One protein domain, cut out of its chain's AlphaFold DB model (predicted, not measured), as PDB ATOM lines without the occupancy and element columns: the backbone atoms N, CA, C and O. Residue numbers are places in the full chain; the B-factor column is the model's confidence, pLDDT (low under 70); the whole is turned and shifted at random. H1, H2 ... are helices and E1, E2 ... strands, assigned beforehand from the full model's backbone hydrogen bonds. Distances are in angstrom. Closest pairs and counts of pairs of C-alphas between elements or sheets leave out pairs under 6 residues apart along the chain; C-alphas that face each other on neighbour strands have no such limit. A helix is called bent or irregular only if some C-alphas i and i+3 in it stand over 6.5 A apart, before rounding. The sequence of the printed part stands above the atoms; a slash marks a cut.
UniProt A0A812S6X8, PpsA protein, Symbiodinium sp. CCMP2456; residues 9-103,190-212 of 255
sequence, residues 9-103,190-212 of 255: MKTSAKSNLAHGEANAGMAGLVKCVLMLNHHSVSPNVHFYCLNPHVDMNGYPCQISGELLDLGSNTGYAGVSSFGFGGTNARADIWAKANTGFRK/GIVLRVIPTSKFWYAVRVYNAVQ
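This is residues 9 to 103 and 190 to 212 of the 255 residues of the protein "PpsA protein" of Symbiodinium sp. CCMP2456 (UniProt A0A812S6X8). A slab of three long antiparallel strands, E2, E3 and E4, has one long helix, H2, lying along one face, over E2 and E3, and no named helix on its other face. From the end of H2 a long loop, residues 39 to 60, swings away, and its residues 51 to 59 stick out from the body before the chain returns through the short strand E1 to E2. The printed part has 118 residues, with the named elements H1, H2, E1, E2, E3, H3 and E4 in that order; the sheet's order is E2, E3, E4, and the class is mixed, helices and strands. The whole is compact, with a radius of gyration of the C-alphas of 15.0 A and spans of 44 by 31 by 26 A.

H1, residues 14 to 17, and H2, residues 21 to 38, only just touch, with 3 pairs of C-alphas within 8 A, the closest being those of Lys 14 and Ala 24 at 7.4 A. The sheet is made of E2, residues 74 to 82, E3, residues 87 to 96, and E4, residues 203 to 211. H2 is on the sheet at a height over the sheet of 8.8 A, in two layers, helix on one face of a sheet; on the local plane it stands at 9 degrees to E2, along the strands. The closest C-alphas of H2 and E2 are those of Gly 25 and Ser 81, 5.4 A. E1, residues 61 to 63, pairs with no named strand, but residues 9 to 10 pair parallel with its residues 62 to 63. E2 and E3 form an antiparallel hairpin, with N 77 and O 93 at 2.9 A. E3 and E4 are antiparallel, with N 208 and O 90 at 2.7 A. H3, residues 190 to 195, is close to but not clearly touching H2; the closest C-alphas, of Val 30 and Val 192, are 7.2 A apart. In H3 every O i to N i+4 pair is within hydrogen-bond range, in H2 12 of 14; H1 is too short for such a pair.

H1 begins at C-alpha 14 (271.421, 400.473, 398.863). H2 measures 26.4 A and is irregular, with C-alphas 22 and 25 7.1 A apart. E2 measures 27.2 A, E3 30.4 A and E4 26.2 A, ending at C-alpha 211 (272.533, 413.603, 380.459).

The C-alphas farthest apart, of Pro 52 and Ser 199, are 46.2 A apart. Residues 104 to 189 are not printed, and C-alphas 103 and 190 are 25.2 A apart across this cut. The link H2 to E1 is long, with 22 residues. The mean pLDDT of the printed part is 78.8; residues 99 to 103 and 190 to 212 are under 70.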
ATOM      1  N   MET A   9     257.860 394.452 391.022       92.75
ATOM      2  CA  MET A   9     258.587 394.359 392.279       92.75
ATOM      3  C   MET A   9     259.728 395.381 392.308       92.75
ATOM      4  O   MET A   9     260.581 395.390 391.418       92.75
ATOM      5  N   LYS A  10     259.755 396.245 393.328       91.94
ATOM      6  CA  LYS A  10     260.809 397.248 393.538       91.94
ATOM      7  C   LYS A  10     261.711 396.880 394.707       91.94
ATOM      8  O   LYS A  10     261.260 396.654 395.827       91.94
ATOM      9  N   THR A  11     263.013 396.910 394.446       93.06
ATOM     10  CA  THR A  11     264.057 396.681 395.446       93.06
ATOM     11  C   THR A  11     265.268 397.567 395.176       93.06
ATOM     12  O   THR A  11     265.485 398.006 394.044       93.06
ATOM     13  N   SER A  12     266.055 397.847 396.211       92.56
ATOM     14  CA  SER A  12     267.265 398.663 396.130       92.56
ATOM     15  C   SER A  12     268.464 397.881 396.643       92.56
ATOM     16  O   SER A  12     268.374 397.190 397.649       92.56
ATOM     17  N   ALA A  13     269.618 397.982 395.982       91.81
ATOM     18  CA  ALA A  13     270.860 397.437 396.541       91.81
ATOM     19  C   ALA A  13     271.371 398.271 397.730       91.81
ATOM     20  O   ALA A  13     272.076 397.746 398.591       91.81
ATOM     21  N   LYS A  14     270.969 399.549 397.815       91.50
ATOM     22  CA  LYS A  14     271.421 400.473 398.863       91.50
ATOM     23  C   LYS A  14     270.946 400.063 400.255       91.50
ATOM     24  O   LYS A  14     271.657 400.308 401.218       91.50
ATOM     25  N   SER A  15     269.796 399.394 400.360       87.62
ATOM     26  CA  SER A  15     269.331 398.853 401.643       87.62
ATOM     27  C   SER A  15     270.228 397.733 402.173       87.62
ATOM     28  O   SER A  15     270.234 397.487 403.366       87.62
ATOM     29  N   ASN A  16     270.974 397.035 401.309       86.69
ATOM     30  CA  ASN A  16     271.822 395.910 401.714       86.69
ATOM     31  C   ASN A  16     273.295 396.300 401.867       86.69
ATOM     32  O   ASN A  16     273.975 395.778 402.739       86.69
ATOM     33  N   LEU A  17     273.796 397.164 400.980       85.62
ATOM     34  CA  LEU A  17     275.228 397.454 400.835       85.62
ATOM     35  C   LEU A  17     275.572 398.932 401.067       85.62
ATOM     36  O   LEU A  17     276.682 399.353 400.752       85.62
ATOM     37  N   ALA A  18     274.624 399.721 401.583       85.88
ATOM     38  CA  ALA A  18     274.711 401.177 401.656       85.88
ATOM     39  C   ALA A  18     274.950 401.833 400.276       85.88
ATOM     40  O   ALA A  18     274.823 401.211 399.213       85.88
ATOM     41  N   HIS A  19     275.224 403.138 400.266       87.75
ATOM     42  CA  HIS A  19     275.484 403.869 399.031       87.75
ATOM     43  C   HIS A  19     276.964 403.784 398.641       87.75
ATOM     44  O   HIS A  19     277.775 404.595 399.061       87.75
ATOM     45  N   GLY A  20     277.305 402.858 397.747       84.62
ATOM     46  CA  GLY A  20     278.670 402.715 397.220       84.62
ATOM     47  C   GLY A  20     279.068 403.727 396.136       84.62
ATOM     48  O   GLY A  20     279.764 403.330 395.212       84.62
ATOM     49  N   GLU A  21     278.572 404.971 396.186       87.31
ATOM     50  CA  GLU A  21     278.860 406.064 395.225       87.31
ATOM     51  C   GLU A  21     279.003 405.618 393.752       87.31
ATOM     52  O   GLU A  21     278.022 405.170 393.152       87.31
ATOM     53  N   ALA A  22     280.216 405.685 393.184       82.50
ATOM     54  CA  ALA A  22     280.540 405.291 391.811       82.50
ATOM     55  C   ALA A  22     280.182 403.826 391.493       82.50
ATOM     56  O   ALA A  22     279.877 403.480 390.353       82.50
ATOM     57  N   ASN A  23     280.163 402.963 392.507       85.62
ATOM     58  CA  ASN A  23     279.844 401.546 392.398       85.62
ATOM     59  C   ASN A  23     278.360 401.226 392.681       85.62
ATOM     60  O   ASN A  23     277.935 400.074 392.567       85.62
ATOM     61  N   ALA A  24     277.536 402.223 393.026       86.50
ATOM     62  CA  ALA A  24     276.123 402.008 393.349       86.50
ATOM     63  C   ALA A  24     275.330 401.424 392.164       86.50
ATOM     64  O   ALA A  24     274.442 400.591 392.366       86.50
ATOM     65  N   GLY A  25     275.673 401.820 390.933       87.25
ATOM     66  CA  GLY A  25     275.076 401.268 389.716       87.25
ATOM     67  C   GLY A  25     275.399 399.784 389.527       87.25
ATOM     68  O   GLY A  25     274.499 398.984 389.270       87.25
ATOM     69  N   MET A  26     276.661 399.397 389.738       89.75
ATOM     70  CA  MET A  26     277.103 398.005 389.608       89.75
ATOM     71  C   MET A  26     276.484 397.113 390.688       89.75
ATOM     72  O   MET A  26     275.989 396.035 390.377       89.75
ATOM     73  N   ALA A  27     276.420 397.577 391.938       90.75
ATOM     74  CA  ALA A  27     275.748 396.844 393.012       90.75
ATOM     75  C   ALA A  27     274.266 396.566 392.682       90.75
ATOM     76  O   ALA A  27     273.770 395.458 392.899       90.75
ATOM     77  N   GLY A  28     273.568 397.548 392.099       91.81
ATOM     78  CA  GLY A  28     272.202 397.379 391.599       91.81
ATOM     79  C   GLY A  28     272.102 396.375 390.449       91.81
ATOM     80  O   GLY A  28     271.205 395.530 390.447       91.81
ATOM     81  N   LEU A  29     273.042 396.429 389.501       92.62
ATOM     82  CA  LEU A  29     273.100 395.515 388.361       92.62
ATOM     83  C   LEU A  29     273.319 394.066 388.815       92.62
ATOM     84  O   LEU A  29     272.572 393.177 388.411       92.62
ATOM     85  N   VAL A  30     274.285 393.835 389.708       91.88
ATOM     86  CA  VAL A  30     274.572 392.512 390.280       91.88
ATOM     87  C   VAL A  30     273.356 391.966 391.021       91.88
ATOM     88  O   VAL A  30     272.980 390.815 390.808       91.88
ATOM     89  N   LYS A  31     272.684 392.798 391.830       92.69
ATOM     90  CA  LYS A  31     271.437 392.407 392.503       92.69
ATOM     91  C   LYS A  31     270.368 391.976 391.492       92.69
ATOM     92  O   LYS A  31     269.751 390.933 391.688       92.69
ATOM     93  N   CYS A  32     270.194 392.707 390.388       93.44
ATOM     94  CA  CYS A  32     269.243 392.343 389.332       93.44
ATOM     95  C   CYS A  32     269.598 391.014 388.652       93.44
ATOM     96  O   CYS A  32     268.721 390.172 388.469       93.44
ATOM     97  N   VAL A  33     270.874 390.798 388.315       92.12
ATOM     98  CA  VAL A  33     271.340 389.538 387.712       92.12
ATOM     99  C   VAL A  33     271.090 388.364 388.655       92.12
ATOM    100  O   VAL A  33     270.568 387.342 388.222       92.12
ATOM    101  N   LEU A  34     271.389 388.512 389.948       90.62
ATOM    102  CA  LEU A  34     271.122 387.473 390.945       90.62
ATOM    103  C   LEU A  34     269.621 387.195 391.087       90.62
ATOM    104  O   LEU A  34     269.211 386.036 391.086       90.62
ATOM    105  N   MET A  35     268.789 388.234 391.148       92.00
ATOM    106  CA  MET A  35     267.335 388.074 391.228       92.00
ATOM    107  C   MET A  35     266.764 387.321 390.028       92.00
ATOM    108  O   MET A  35     265.929 386.440 390.206       92.00
ATOM    109  N   LEU A  36     267.237 387.624 388.818       91.31
ATOM    110  CA  LEU A  36     266.839 386.898 387.614       91.31
ATOM    111  C   LEU A  36     267.433 385.487 387.558       91.31
ATOM    112  O   LEU A  36     266.794 384.574 387.054       91.31
ATOM    113  N   ASN A  37     268.633 385.272 388.093       87.50
ATOM    114  CA  ASN A  37     269.247 383.949 388.126       87.50
ATOM    115  C   ASN A  37     268.453 382.978 389.016       87.50
ATOM    116  O   ASN A  37     268.256 381.827 388.626       87.50
ATOM    117  N   HIS A  38     267.987 383.475 390.170       87.81
ATOM    118  CA  HIS A  38     267.223 382.733 391.178       87.81
ATOM    119  C   HIS A  38     265.698 382.826 391.017       87.81
ATOM    120  O   HIS A  38     264.971 382.105 391.698       87.81
ATOM    121  N   HIS A  39     265.214 383.712 390.142       89.31
ATOM    122  CA  HIS A  39     263.796 384.045 389.981       89.31
ATOM    123  C   HIS A  39     263.085 384.430 391.286       89.31
ATOM    124  O   HIS A  39     261.927 384.093 391.533       89.31
ATOM    125  N   SER A  40     263.794 385.194 392.113       90.25
ATOM    126  CA  SER A  40     263.311 385.677 393.403       90.25
ATOM    127  C   SER A  40     263.681 387.139 393.612       90.25
ATOM    128  O   SER A  40     264.769 387.570 393.225       90.25
ATOM    129  N   VAL A  41     262.819 387.897 394.277       91.62
ATOM    130  CA  VAL A  41     263.052 389.287 394.661       91.62
ATOM    131  C   VAL A  41     263.704 389.342 396.023       91.62
ATOM    132  O   VAL A  41     263.149 388.856 397.001       91.62
ATOM    133  N   SER A  42     264.872 389.976 396.082       91.56
ATOM    134  CA  SER A  42     265.571 390.222 397.339       91.56
ATOM    135  C   SER A  42     264.865 391.319 398.158       91.56
ATOM    136  O   SER A  42     264.505 392.359 397.586       91.56
ATOM    137  N   PRO A  43     264.712 391.123 399.481       91.31
ATOM    138  CA  PRO A  43     264.039 392.073 400.360       91.31
ATOM    139  C   PRO A  43     264.772 393.416 400.451       91.31
ATOM    140  O   PRO A  43     266.002 393.489 400.323       91.31
ATOM    141  N   ASN A  44     264.015 394.479 400.722       92.06
ATOM    142  CA  ASN A  44     264.572 395.748 401.179       92.06
ATOM    143  C   ASN A  44     264.749 395.710 402.696       92.06
ATOM    144  O   ASN A  44     263.779 395.711 403.449       92.06
ATOM    145  N   VAL A  45     266.002 395.699 403.140       88.25
ATOM    146  CA  VAL A  45     266.333 395.772 404.568       88.25
ATOM    147  C   VAL A  45     265.918 397.145 405.105       88.25
ATOM    148  O   VAL A  45     266.042 398.147 404.400       88.25
ATOM    149  N   HIS A  46     265.420 397.182 406.342       87.44
ATOM    150  CA  HIS A  46     264.900 398.384 407.014       87.44
ATOM    151  C   HIS A  46     263.614 398.972 406.408       87.44
ATOM    152  O   HIS A  46     263.249 400.107 406.713       87.44
ATOM    153  N   PHE A  47     262.906 398.220 405.562       89.44
ATOM    154  CA  PHE A  47     261.606 398.633 405.044       89.44
ATOM    155  C   PHE A  47     260.479 398.174 405.980       89.44
ATOM    156  O   PHE A  47     260.083 397.014 405.943       89.44
ATOM    157  N   TYR A  48     259.972 399.094 406.809       87.50
ATOM    158  CA  TYR A  48     258.860 398.839 407.741       87.50
ATOM    159  C   TYR A  48     257.577 399.572 407.350       87.50
ATOM    160  O   TYR A  48     256.488 399.013 407.420       87.50
ATOM    161  N   CYS A  49     257.709 400.828 406.931       89.31
ATOM    162  CA  CYS A  49     256.600 401.672 406.517       89.31
ATOM    163  C   CYS A  49     256.993 402.428 405.247       89.31
ATOM    164  O   CYS A  49     258.151 402.826 405.079       89.31
ATOM    165  N   LEU A  50     256.033 402.606 404.340       88.31
ATOM    166  CA  LEU A  50     256.228 403.420 403.149       88.31
ATOM    167  C   LEU A  50     256.283 404.901 403.543       88.31
ATOM    168  O   LEU A  50     255.548 405.346 404.420       88.31
ATOM    169  N   ASN A  51     257.140 405.676 402.881       88.81
ATOM    170  CA  ASN A  51     257.185 407.121 403.087       88.81
ATOM    171  C   ASN A  51     255.810 407.741 402.738       88.81
ATOM    172  O   ASN A  51     255.357 407.538 401.610       88.81
ATOM    173  N   PRO A  52     255.170 408.514 403.641       89.19
ATOM    174  CA  PRO A  52     253.838 409.088 403.417       89.19
ATOM    175  C   PRO A  52     253.777 410.077 402.245       89.19
ATOM    176  O   PRO A  52     252.702 410.336 401.716       89.19
ATOM    177  N   HIS A  53     254.918 410.616 401.810       90.31
ATOM    178  CA  HIS A  53     255.002 411.488 400.637       90.31
ATOM    179  C   HIS A  53     255.050 410.722 399.304       90.31
ATOM    180  O   HIS A  53     255.112 411.343 398.245       90.31
ATOM    181  N   VAL A  54     255.067 409.386 399.336       86.94
ATOM    182  CA  VAL A  54     255.082 408.539 398.141       86.94
ATOM    183  C   VAL A  54     253.687 407.973 397.915       86.94
ATOM    184  O   VAL A  54     253.279 407.030 398.589       86.94
ATOM    185  N   ASP A  55     252.984 408.518 396.923       83.31
ATOM    186  CA  ASP A  55     251.741 407.925 396.440       83.31
ATOM    187  C   ASP A  55     252.043 406.789 395.451       83.31
ATOM    188  O   ASP A  55     252.792 406.951 394.484       83.31
ATOM    189  N   MET A  56     251.477 405.615 395.722       81.06
ATOM    190  CA  MET A  56     251.577 404.431 394.865       81.06
ATOM    191  C   MET A  56     250.309 404.225 394.025       81.06
ATOM    192  O   MET A  56     250.271 403.320 393.187       81.06
ATOM    193  N   ASN A  57     249.282 405.060 394.205       80.69
ATOM    194  CA  ASN A  57     248.064 405.004 393.409       80.69
ATOM    195  C   ASN A  57     248.380 405.217 391.923       80.69
ATOM    196  O   ASN A  57     249.147 406.094 391.530       80.69
ATOM    197  N   GLY A  58     247.815 404.360 391.070       78.88
ATOM    198  CA  GLY A  58     248.049 404.395 389.621       78.88
ATOM    199  C   GLY A  58     249.425 403.883 389.167       78.88
ATOM    200  O   GLY A  58     249.668 403.798 387.959       78.88
ATOM    201  N   TYR A  59     250.310 403.487 390.090       83.62
ATOM    202  CA  TYR A  59     251.592 402.867 389.767       83.62
ATOM    203  C   TYR A  59     251.617 401.406 390.256       83.62
ATOM    204  O   TYR A  59     251.853 401.162 391.438       83.62
ATOM    205  N   PRO A  60     251.397 400.409 389.369       85.88
ATOM    206  CA  PRO A  60     251.262 398.998 389.738       85.88
ATOM    207  C   PRO A  60     252.617 398.419 390.154       85.88
ATOM    208  O   PRO A  60     253.328 397.782 389.372       85.88
ATOM    209  N   CYS A  61     253.004 398.687 391.393       88.81
ATOM    210  CA  CYS A  61     254.293 398.349 391.953       88.81
ATOM    211  C   CYS A  61     254.158 397.984 393.420       88.81
ATOM    212  O   CYS A  61     253.395 398.589 394.161       88.81
ATOM    213  N   GLN A  62     254.986 397.040 393.841       88.69
ATOM    214  CA  GLN A  62     255.046 396.578 395.210       88.69
ATOM    215  C   GLN A  62     256.488 396.634 395.705       88.69
ATOM    216  O   GLN A  62     257.429 396.252 395.004       88.69
ATOM    217  N   ILE A  63     256.659 397.139 396.922       91.00
ATOM    218  CA  ILE A  63     257.938 397.172 397.625       91.00
ATOM    219  C   ILE A  63     257.870 396.077 398.682       91.00
ATOM    220  O   ILE A  63     256.960 396.083 399.504       91.00
ATOM    221  N   SER A  64     258.797 395.123 398.630       83.38
ATOM    222  CA  SER A  64     258.799 393.987 399.555       83.38
ATOM    223  C   SER A  64     259.890 394.123 400.609       83.38
ATOM    224  O   SER A  64     261.058 394.351 400.276       83.38
ATOM    225  N   GLY A  65     259.502 393.939 401.871       88.25
ATOM    226  CA  GLY A  65     260.420 393.695 402.986       88.25
ATOM    227  C   GLY A  65     260.858 392.230 403.091       88.25
ATOM    228  O   GLY A  65     261.775 391.922 403.843       88.25
ATOM    229  N   GLU A  66     260.255 391.336 402.303       87.88
ATOM    230  CA  GLU A  66     260.481 389.888 402.350       87.88
ATOM    231  C   GLU A  66     260.989 389.332 401.014       87.88
ATOM    232  O   GLU A  66     260.865 389.963 399.956       87.88
ATOM    233  N   LEU A  67     261.587 388.139 401.070       89.56
ATOM    234  CA  LEU A  67     261.998 387.395 399.883       89.56
ATOM    235  C   LEU A  67     260.754 386.866 399.161       89.56
ATOM    236  O   LEU A  67     259.969 386.133 399.754       89.56
ATOM    237  N   LEU A  68     260.599 387.191 397.877       88.12
ATOM    238  CA  LEU A  68     259.429 386.778 397.092       88.12
ATOM    239  C   LEU A  68     259.817 385.975 395.856       88.12
ATOM    240  O   LEU A  68     260.764 386.317 395.153       88.12
ATOM    241  N   ASP A  69     259.047 384.937 395.560       87.81
ATOM    242  CA  ASP A  69     259.096 384.196 394.299       87.81
ATOM    243  C   ASP A  69     258.391 384.993 393.182       87.81
ATOM    244  O   ASP A  69     257.278 385.482 393.367       87.81
ATOM    245  N   LEU A  70     259.029 385.119 392.012       85.38
ATOM    246  CA  LEU A  70     258.477 385.831 390.850       85.38
ATOM    247  C   LEU A  70     257.455 385.040 390.022       85.38
ATOM    248  O   LEU A  70     256.911 385.578 389.060       85.38
ATOM    249  N   GLY A  71     257.186 383.773 390.321       84.50
ATOM    250  CA  GLY A  71     256.145 383.024 389.619       84.50
ATOM    251  C   GLY A  71     256.569 382.443 388.267       84.50
ATOM    252  O   GLY A  71     255.821 381.672 387.667       84.50
ATOM    253  N   SER A  72     257.756 382.785 387.767       83.31
ATOM    254  CA  SER A  72     258.206 382.460 386.413       83.31
ATOM    255  C   SER A  72     259.641 381.940 386.402       83.31
ATOM    256  O   SER A  72     260.349 382.040 387.397       83.31
ATOM    257  N   ASN A  73     260.067 381.389 385.262       84.00
ATOM    258  CA  ASN A  73     261.462 381.017 384.997       84.00
ATOM    259  C   ASN A  73     262.129 381.926 383.958       84.00
ATOM    260  O   ASN A  73     263.248 381.654 383.543       84.00
ATOM    261  N   THR A  74     261.442 382.967 383.496       86.69
ATOM    262  CA  THR A  74     261.964 383.990 382.580       86.69
ATOM    263  C   THR A  74     261.389 385.339 382.966       86.69
ATOM    264  O   THR A  74     260.222 385.421 383.356       86.69
ATOM    265  N   GLY A  75     262.184 386.399 382.894       88.56
ATOM    266  CA  GLY A  75     261.731 387.705 383.354       88.56
ATOM    267  C   GLY A  75     262.646 388.845 382.951       88.56
ATOM    268  O   GLY A  75     263.742 388.639 382.430       88.56
ATOM    269  N   TYR A  76     262.158 390.053 383.216       91.56
ATOM    270  CA  TYR A  76     262.900 391.289 383.034       91.56
ATOM    271  C   TYR A  76     263.181 391.930 384.390       91.56
ATOM    272  O   TYR A  76     262.306 391.967 385.256       91.56
ATOM    273  N   ALA A  77     264.376 392.483 384.547       93.00
ATOM    274  CA  ALA A  77     264.726 393.364 385.651       93.00
ATOM    275  C   ALA A  77     265.275 394.675 385.090       93.00
ATOM    276  O   ALA A  77     265.924 394.690 384.049       93.00
ATOM    277  N   GLY A  78     265.010 395.778 385.782       93.38
ATOM    278  CA  GLY A  78     265.539 397.086 385.421       93.38
ATOM    279  C   GLY A  78     266.323 397.674 386.581       93.38
ATOM    280  O   GLY A  78     265.813 397.721 387.698       93.38
ATOM    281  N   VAL A  79     267.528 398.167 386.310       93.81
ATOM    282  CA  VAL A  79     268.323 398.951 387.259       93.81
ATOM    283  C   VAL A  79     268.378 400.398 386.795       93.81
ATOM    284  O   VAL A  79     268.501 400.680 385.605       93.81
ATOM    285  N   SER A  80     268.265 401.339 387.726       93.44
ATOM    286  CA  SER A  80     268.408 402.770 387.452       93.44
ATOM    287  C   SER A  80     269.388 403.390 388.441       93.44
ATOM    288  O   SER A  80     269.398 403.032 389.621       93.44
ATOM    289  N   SER A  81     270.224 404.293 387.940       90.88
ATOM    290  CA  SER A  81     271.248 405.007 388.692       90.88
ATOM    291  C   SER A  81     271.197 406.483 388.320       90.88
ATOM    292  O   SER A  81     271.267 406.824 387.141       90.88
ATOM    293  N   PHE A  82     271.088 407.339 389.331       91.88
ATOM    294  CA  PHE A  82     271.012 408.789 389.182       91.88
ATOM    295  C   PHE A  82     272.237 409.396 389.865       91.88
ATOM    296  O   PHE A  82     272.435 409.189 391.064       91.88
ATOM    297  N   GLY A  83     273.102 410.044 389.087       87.44
ATOM    298  CA  GLY A  83     274.308 410.701 389.582       87.44
ATOM    299  C   GLY A  83     274.013 412.117 390.066       87.44
ATOM    300  O   GLY A  83     273.160 412.801 389.507       87.44
ATOM    301  N   PHE A  84     274.755 412.578 391.075       84.44
ATOM    302  CA  PHE A  84     274.583 413.921 391.646       84.44
ATOM    303  C   PHE A  84     274.719 415.039 390.596       84.44
ATOM    304  O   PHE A  84     273.966 416.002 390.625       84.44
ATOM    305  N   GLY A  85     275.623 414.875 389.623       87.00
ATOM    306  CA  GLY A  85     275.823 415.828 388.523       87.00
ATOM    307  C   GLY A  85     274.790 415.759 387.390       87.00
ATOM    308  O   GLY A  85     275.071 416.249 386.306       87.00
ATOM    309  N   GLY A  86     273.646 415.091 387.578       89.12
ATOM    310  CA  GLY A  86     272.590 414.990 386.559       89.12
ATOM    311  C   GLY A  86     272.812 413.919 385.482       89.12
ATOM    312  O   GLY A  86     271.984 413.759 384.582       89.12
ATOM    313  N   THR A  87     273.904 413.152 385.566       89.50
ATOM    314  CA  THR A  87     274.151 411.999 384.685       89.50
ATOM    315  C   THR A  87     273.345 410.794 385.156       89.50
ATOM    316  O   THR A  87     273.598 410.237 386.228       89.50
ATOM    317  N   ASN A  88     272.404 410.355 384.324       92.44
ATOM    318  CA  ASN A  88     271.463 409.291 384.644       92.44
ATOM    319  C   ASN A  88     271.669 408.093 383.714       92.44
ATOM    320  O   ASN A  88     271.828 408.240 382.500       92.44
ATOM    321  N   ALA A  89     271.631 406.889 384.278       90.25
ATOM    322  CA  ALA A  89     271.776 405.643 383.537       90.25
ATOM    323  C   ALA A  89     270.706 404.628 383.945       90.25
ATOM    324  O   ALA A  89     270.334 404.511 385.117       90.25
ATOM    325  N   ARG A  90     270.229 403.849 382.976       93.38
ATOM    326  CA  ARG A  90     269.293 402.743 383.187       93.38
ATOM    327  C   ARG A  90     269.735 401.533 382.383       93.38
ATOM    328  O   ARG A  90     270.156 401.681 381.246       93.38
ATOM    329  N   ALA A  91     269.583 400.338 382.937       89.81
ATOM    330  CA  ALA A  91     269.733 399.109 382.173       89.81
ATOM    331  C   ALA A  91     268.523 398.200 382.370       89.81
ATOM    332  O   ALA A  91     268.076 398.003 383.501       89.81
ATOM    333  N   ASP A  92     268.022 397.645 381.272       92.00
ATOM    334  CA  ASP A  92     267.011 396.595 381.271       92.00
ATOM    335  C   ASP A  92     267.691 395.265 380.940       92.00
ATOM    336  O   ASP A  92     268.473 395.171 379.992       92.00
ATOM    337  N   ILE A  93     267.406 394.244 381.738       91.69
ATOM    338  CA  ILE A  93     268.023 392.925 381.668       91.69
ATOM    339  C   ILE A  93     266.914 391.908 381.473       91.69
ATOM    340  O   ILE A  93     265.955 391.889 382.242       91.69
ATOM    341  N   TRP A  94     267.071 391.038 380.489       91.06
ATOM    342  CA  TRP A  94     266.275 389.826 380.359       91.06
ATOM    343  C   TRP A  94     267.132 388.607 380.664       91.06
ATOM    344  O   TRP A  94     268.274 388.537 380.202       91.06
ATOM    345  N   ALA A  95     266.583 387.641 381.400       84.56
ATOM    346  CA  ALA A  95     267.218 386.342 381.578       84.56
ATOM    347  C   ALA A  95     266.202 385.232 381.890       84.56
ATOM    348  O   ALA A  95     265.022 385.476 382.172       84.56
ATOM    349  N   LYS A  96     266.705 383.996 381.843       84.00
ATOM    350  CA  LYS A  96     266.026 382.766 382.254       84.00
ATOM    351  C   LYS A  96     266.664 382.218 383.533       84.00
ATOM    352  O   LYS A  96     267.891 382.195 383.632       84.00
ATOM    353  N   ALA A  97     265.846 381.706 384.454       81.88
ATOM    354  CA  ALA A  97     266.270 381.036 385.679       81.88
ATOM    355  C   ALA A  97     267.324 379.968 385.393       81.88
ATOM    356  O   ALA A  97     267.081 379.019 384.635       81.88
ATOM    357  N   ASN A  98     268.475 380.082 386.051       73.44
ATOM    358  CA  ASN A  98     269.507 379.053 386.005       73.44
ATOM    359  C   ASN A  98     269.638 378.302 387.335       73.44
ATOM    360  O   ASN A  98     270.111 377.162 387.337       73.44
ATOM    361  N   THR A  99     269.173 378.901 388.431       69.25
ATOM    362  CA  THR A  99     269.181 378.373 389.800       69.25
ATOM    363  C   THR A  99     267.888 378.785 390.524       69.25
ATOM    364  O   THR A  99     267.082 379.534 389.987       69.25
ATOM    365  N   GLY A 100     267.649 378.270 391.735       67.81
ATOM    366  CA  GLY A 100     266.464 378.609 392.536       67.81
ATOM    367  C   GLY A 100     265.404 377.506 392.584       67.81
ATOM    368  O   GLY A 100     265.477 376.515 391.856       67.81
ATOM    369  N   PHE A 101     264.429 377.688 393.477       62.72
ATOM    370  CA  PHE A 101     263.413 376.700 393.867       62.72
ATOM    371  C   PHE A 101     262.610 376.145 392.671       62.72
ATOM    372  O   PHE A 101     262.286 374.963 392.663       62.72
ATOM    373  N   ARG A 102     262.382 376.934 391.607       63.16
ATOM    374  CA  ARG A 102     261.679 376.492 390.380       63.16
ATOM    375  C   ARG A 102     262.512 375.661 389.400       63.16
ATOM    376  O   ARG A 102     261.950 375.116 388.449       63.16
ATOM    377  N   LYS A 103     263.834 375.576 389.577       61.97
ATOM    378  CA  LYS A 103     264.726 374.788 388.706       61.97
ATOM    379  C   LYS A 103     265.314 373.557 389.403       61.97
ATOM    380  O   LYS A 103     265.987 372.753 388.754       61.97
ATOM    381  N   GLY A 190     285.293 390.066 391.426       34.44
ATOM    382  CA  GLY A 190     285.552 388.645 391.658       34.44
ATOM    383  C   GLY A 190     284.286 387.816 391.893       34.44
ATOM    384  O   GLY A 190     284.222 386.678 391.440       34.44
ATOM    385  N   ILE A 191     283.262 388.377 392.541       48.28
ATOM    386  CA  ILE A 191     281.925 387.789 392.693       48.28
ATOM    387  C   ILE A 191     281.225 387.786 391.337       48.28
ATOM    388  O   ILE A 191     280.714 386.749 390.941       48.28
ATOM    389  N   VAL A 192     281.263 388.880 390.576       45.06
ATOM    390  CA  VAL A 192     280.715 388.935 389.212       45.06
ATOM    391  C   VAL A 192     281.375 387.882 388.318       45.06
ATOM    392  O   VAL A 192     280.678 387.135 387.644       45.06
ATOM    393  N   LEU A 193     282.700 387.728 388.368       35.75
ATOM    394  CA  LEU A 193     283.430 386.761 387.543       35.75
ATOM    395  C   LEU A 193     283.321 385.306 388.041       35.75
ATOM    396  O   LEU A 193     283.353 384.389 387.224       35.75
ATOM    397  N   ARG A 194     283.174 385.055 389.353       38.88
ATOM    398  CA  ARG A 194     282.993 383.694 389.908       38.88
ATOM    399  C   ARG A 194     281.539 383.221 389.923       38.88
ATOM    400  O   ARG A 194     281.307 382.018 389.860       38.88
ATOM    401  N   VAL A 195     280.569 384.132 390.007       42.44
ATOM    402  CA  VAL A 195     279.128 383.816 389.992       42.44
ATOM    403  C   VAL A 195     278.579 383.738 388.564       42.44
ATOM    404  O   VAL A 195     277.556 383.091 388.350       42.44
ATOM    405  N   ILE A 196     279.272 384.312 387.574       44.88
ATOM    406  CA  ILE A 196     278.873 384.266 386.162       44.88
ATOM    407  C   ILE A 196     279.865 383.398 385.362       44.88
ATOM    408  O   ILE A 196     280.718 383.935 384.655       44.88
ATOM    409  N   PRO A 197     279.795 382.051 385.422       37.16
ATOM    410  CA  PRO A 197     280.490 381.219 384.447       37.16
ATOM    411  C   PRO A 197     279.899 381.463 383.054       37.16
ATOM    412  O   PRO A 197     278.887 380.875 382.691       37.16
ATOM    413  N   THR A 198     280.546 382.328 382.270       41.56
ATOM    414  CA  THR A 198     280.146 382.822 380.934       41.56
ATOM    415  C   THR A 198     279.753 381.743 379.918       41.56
ATOM    416  O   THR A 198     279.121 382.051 378.915       41.56
ATOM    417  N   SER A 199     280.043 380.469 380.181       41.00
ATOM    418  CA  SER A 199     279.727 379.342 379.304       41.00
ATOM    419  C   SER A 199     278.269 378.855 379.346       41.00
ATOM    420  O   SER A 199     277.918 377.984 378.552       41.00
ATOM    421  N   LYS A 200     277.404 379.365 380.243       38.94
ATOM    422  CA  LYS A 200     275.995 378.906 380.362       38.94
ATOM    423  C   LYS A 200     274.952 380.002 380.634       38.94
ATOM    424  O   LYS A 200     273.844 379.675 381.065       38.94
ATOM    425  N   PHE A 201     275.270 381.278 380.408       43.19
ATOM    426  CA  PHE A 201     274.341 382.389 380.661       43.19
ATOM    427  C   PHE A 201     273.891 383.041 379.363       43.19
ATOM    428  O   PHE A 201     274.706 383.549 378.603       43.19
ATOM    429  N   TRP A 202     272.578 383.075 379.160       46.16
ATOM    430  CA  TRP A 202     271.945 383.899 378.141       46.16
ATOM    431  C   TRP A 202     271.240 385.043 378.860       46.16
ATOM    432  O   TRP A 202     270.191 384.842 379.473       46.16
ATOM    433  N   TYR A 203     271.847 386.225 378.834       48.62
ATOM    434  CA  TYR A 203     271.203 387.464 379.249       48.62
ATOM    435  C   TYR A 203     271.318 388.485 378.122       48.62
ATOM    436  O   TYR A 203     272.325 388.537 377.421       48.62
ATOM    437  N   ALA A 204     270.284 389.300 377.959       47.81
ATOM    438  CA  ALA A 204     270.329 390.471 377.093       47.81
ATOM    439  C   ALA A 204     270.257 391.706 377.989       47.81
ATOM    440  O   ALA A 204     269.306 391.845 378.758       47.81
ATOM    441  N   VAL A 205     271.271 392.572 377.922       56.19
ATOM    442  CA  VAL A 205     271.296 393.847 378.651       56.19
ATOM    443  C   VAL A 205     271.186 394.975 377.640       56.19
ATOM    444  O   VAL A 205     271.987 395.064 376.713       56.19
ATOM    445  N   ARG A 206     270.214 395.863 377.840       45.00
ATOM    446  CA  ARG A 206     270.095 397.116 377.097       45.00
ATOM    447  C   ARG A 206     270.345 398.279 378.042       45.00
ATOM    448  O   ARG A 206     269.607 398.438 379.009       45.00
ATOM    449  N   VAL A 207     271.381 399.070 377.769       48.78
ATOM    450  CA  VAL A 207     271.769 400.236 378.576       48.78
ATOM    451  C   VAL A 207     271.301 401.518 377.890       48.78
ATOM    452  O   VAL A 207     271.455 401.675 376.681       48.78
ATOM    453  N   TYR A 208     270.748 402.432 378.676       60.31
ATOM    454  CA  TYR A 208     270.304 403.760 378.283       60.31
ATOM    455  C   TYR A 208     271.044 404.787 379.134       60.31
ATOM    456  O   TYR A 208     271.058 404.674 380.361       60.31
ATOM    457  N   ASN A 209     271.609 405.802 378.489       40.47
ATOM    458  CA  ASN A 209     272.220 406.944 379.157       40.47
ATOM    459  C   ASN A 209     271.434 408.205 378.804       40.47
ATOM    460  O   ASN A 209     271.064 408.401 377.647       40.47
ATOM    461  N   ALA A 210     271.204 409.057 379.798       43.72
ATOM    462  CA  ALA A 210     270.635 410.382 379.618       43.72
ATOM    463  C   ALA A 210     271.444 411.387 380.447       43.72
ATOM    464  O   ALA A 210     271.642 411.197 381.647       43.72
ATOM    465  N   VAL A 211     271.912 412.452 379.797       41.09
ATOM    466  CA  VAL A 211     272.533 413.603 380.459       41.09
ATOM    467  C   VAL A 211     271.468 414.684 380.541       41.09
ATOM    468  O   VAL A 211     270.934 415.104 379.514       41.09
ATOM    469  N   GLN A 212     271.109 415.091 381.754       41.81
ATOM    470  CA  GLN A 212     270.177 416.190 381.950       41.81
ATOM    471  C   GLN A 212     270.954 417.499 381.754       41.81
ATOM    472  O   GLN A 212     271.797 417.845 382.574       41.81
TER     473      GLN A 212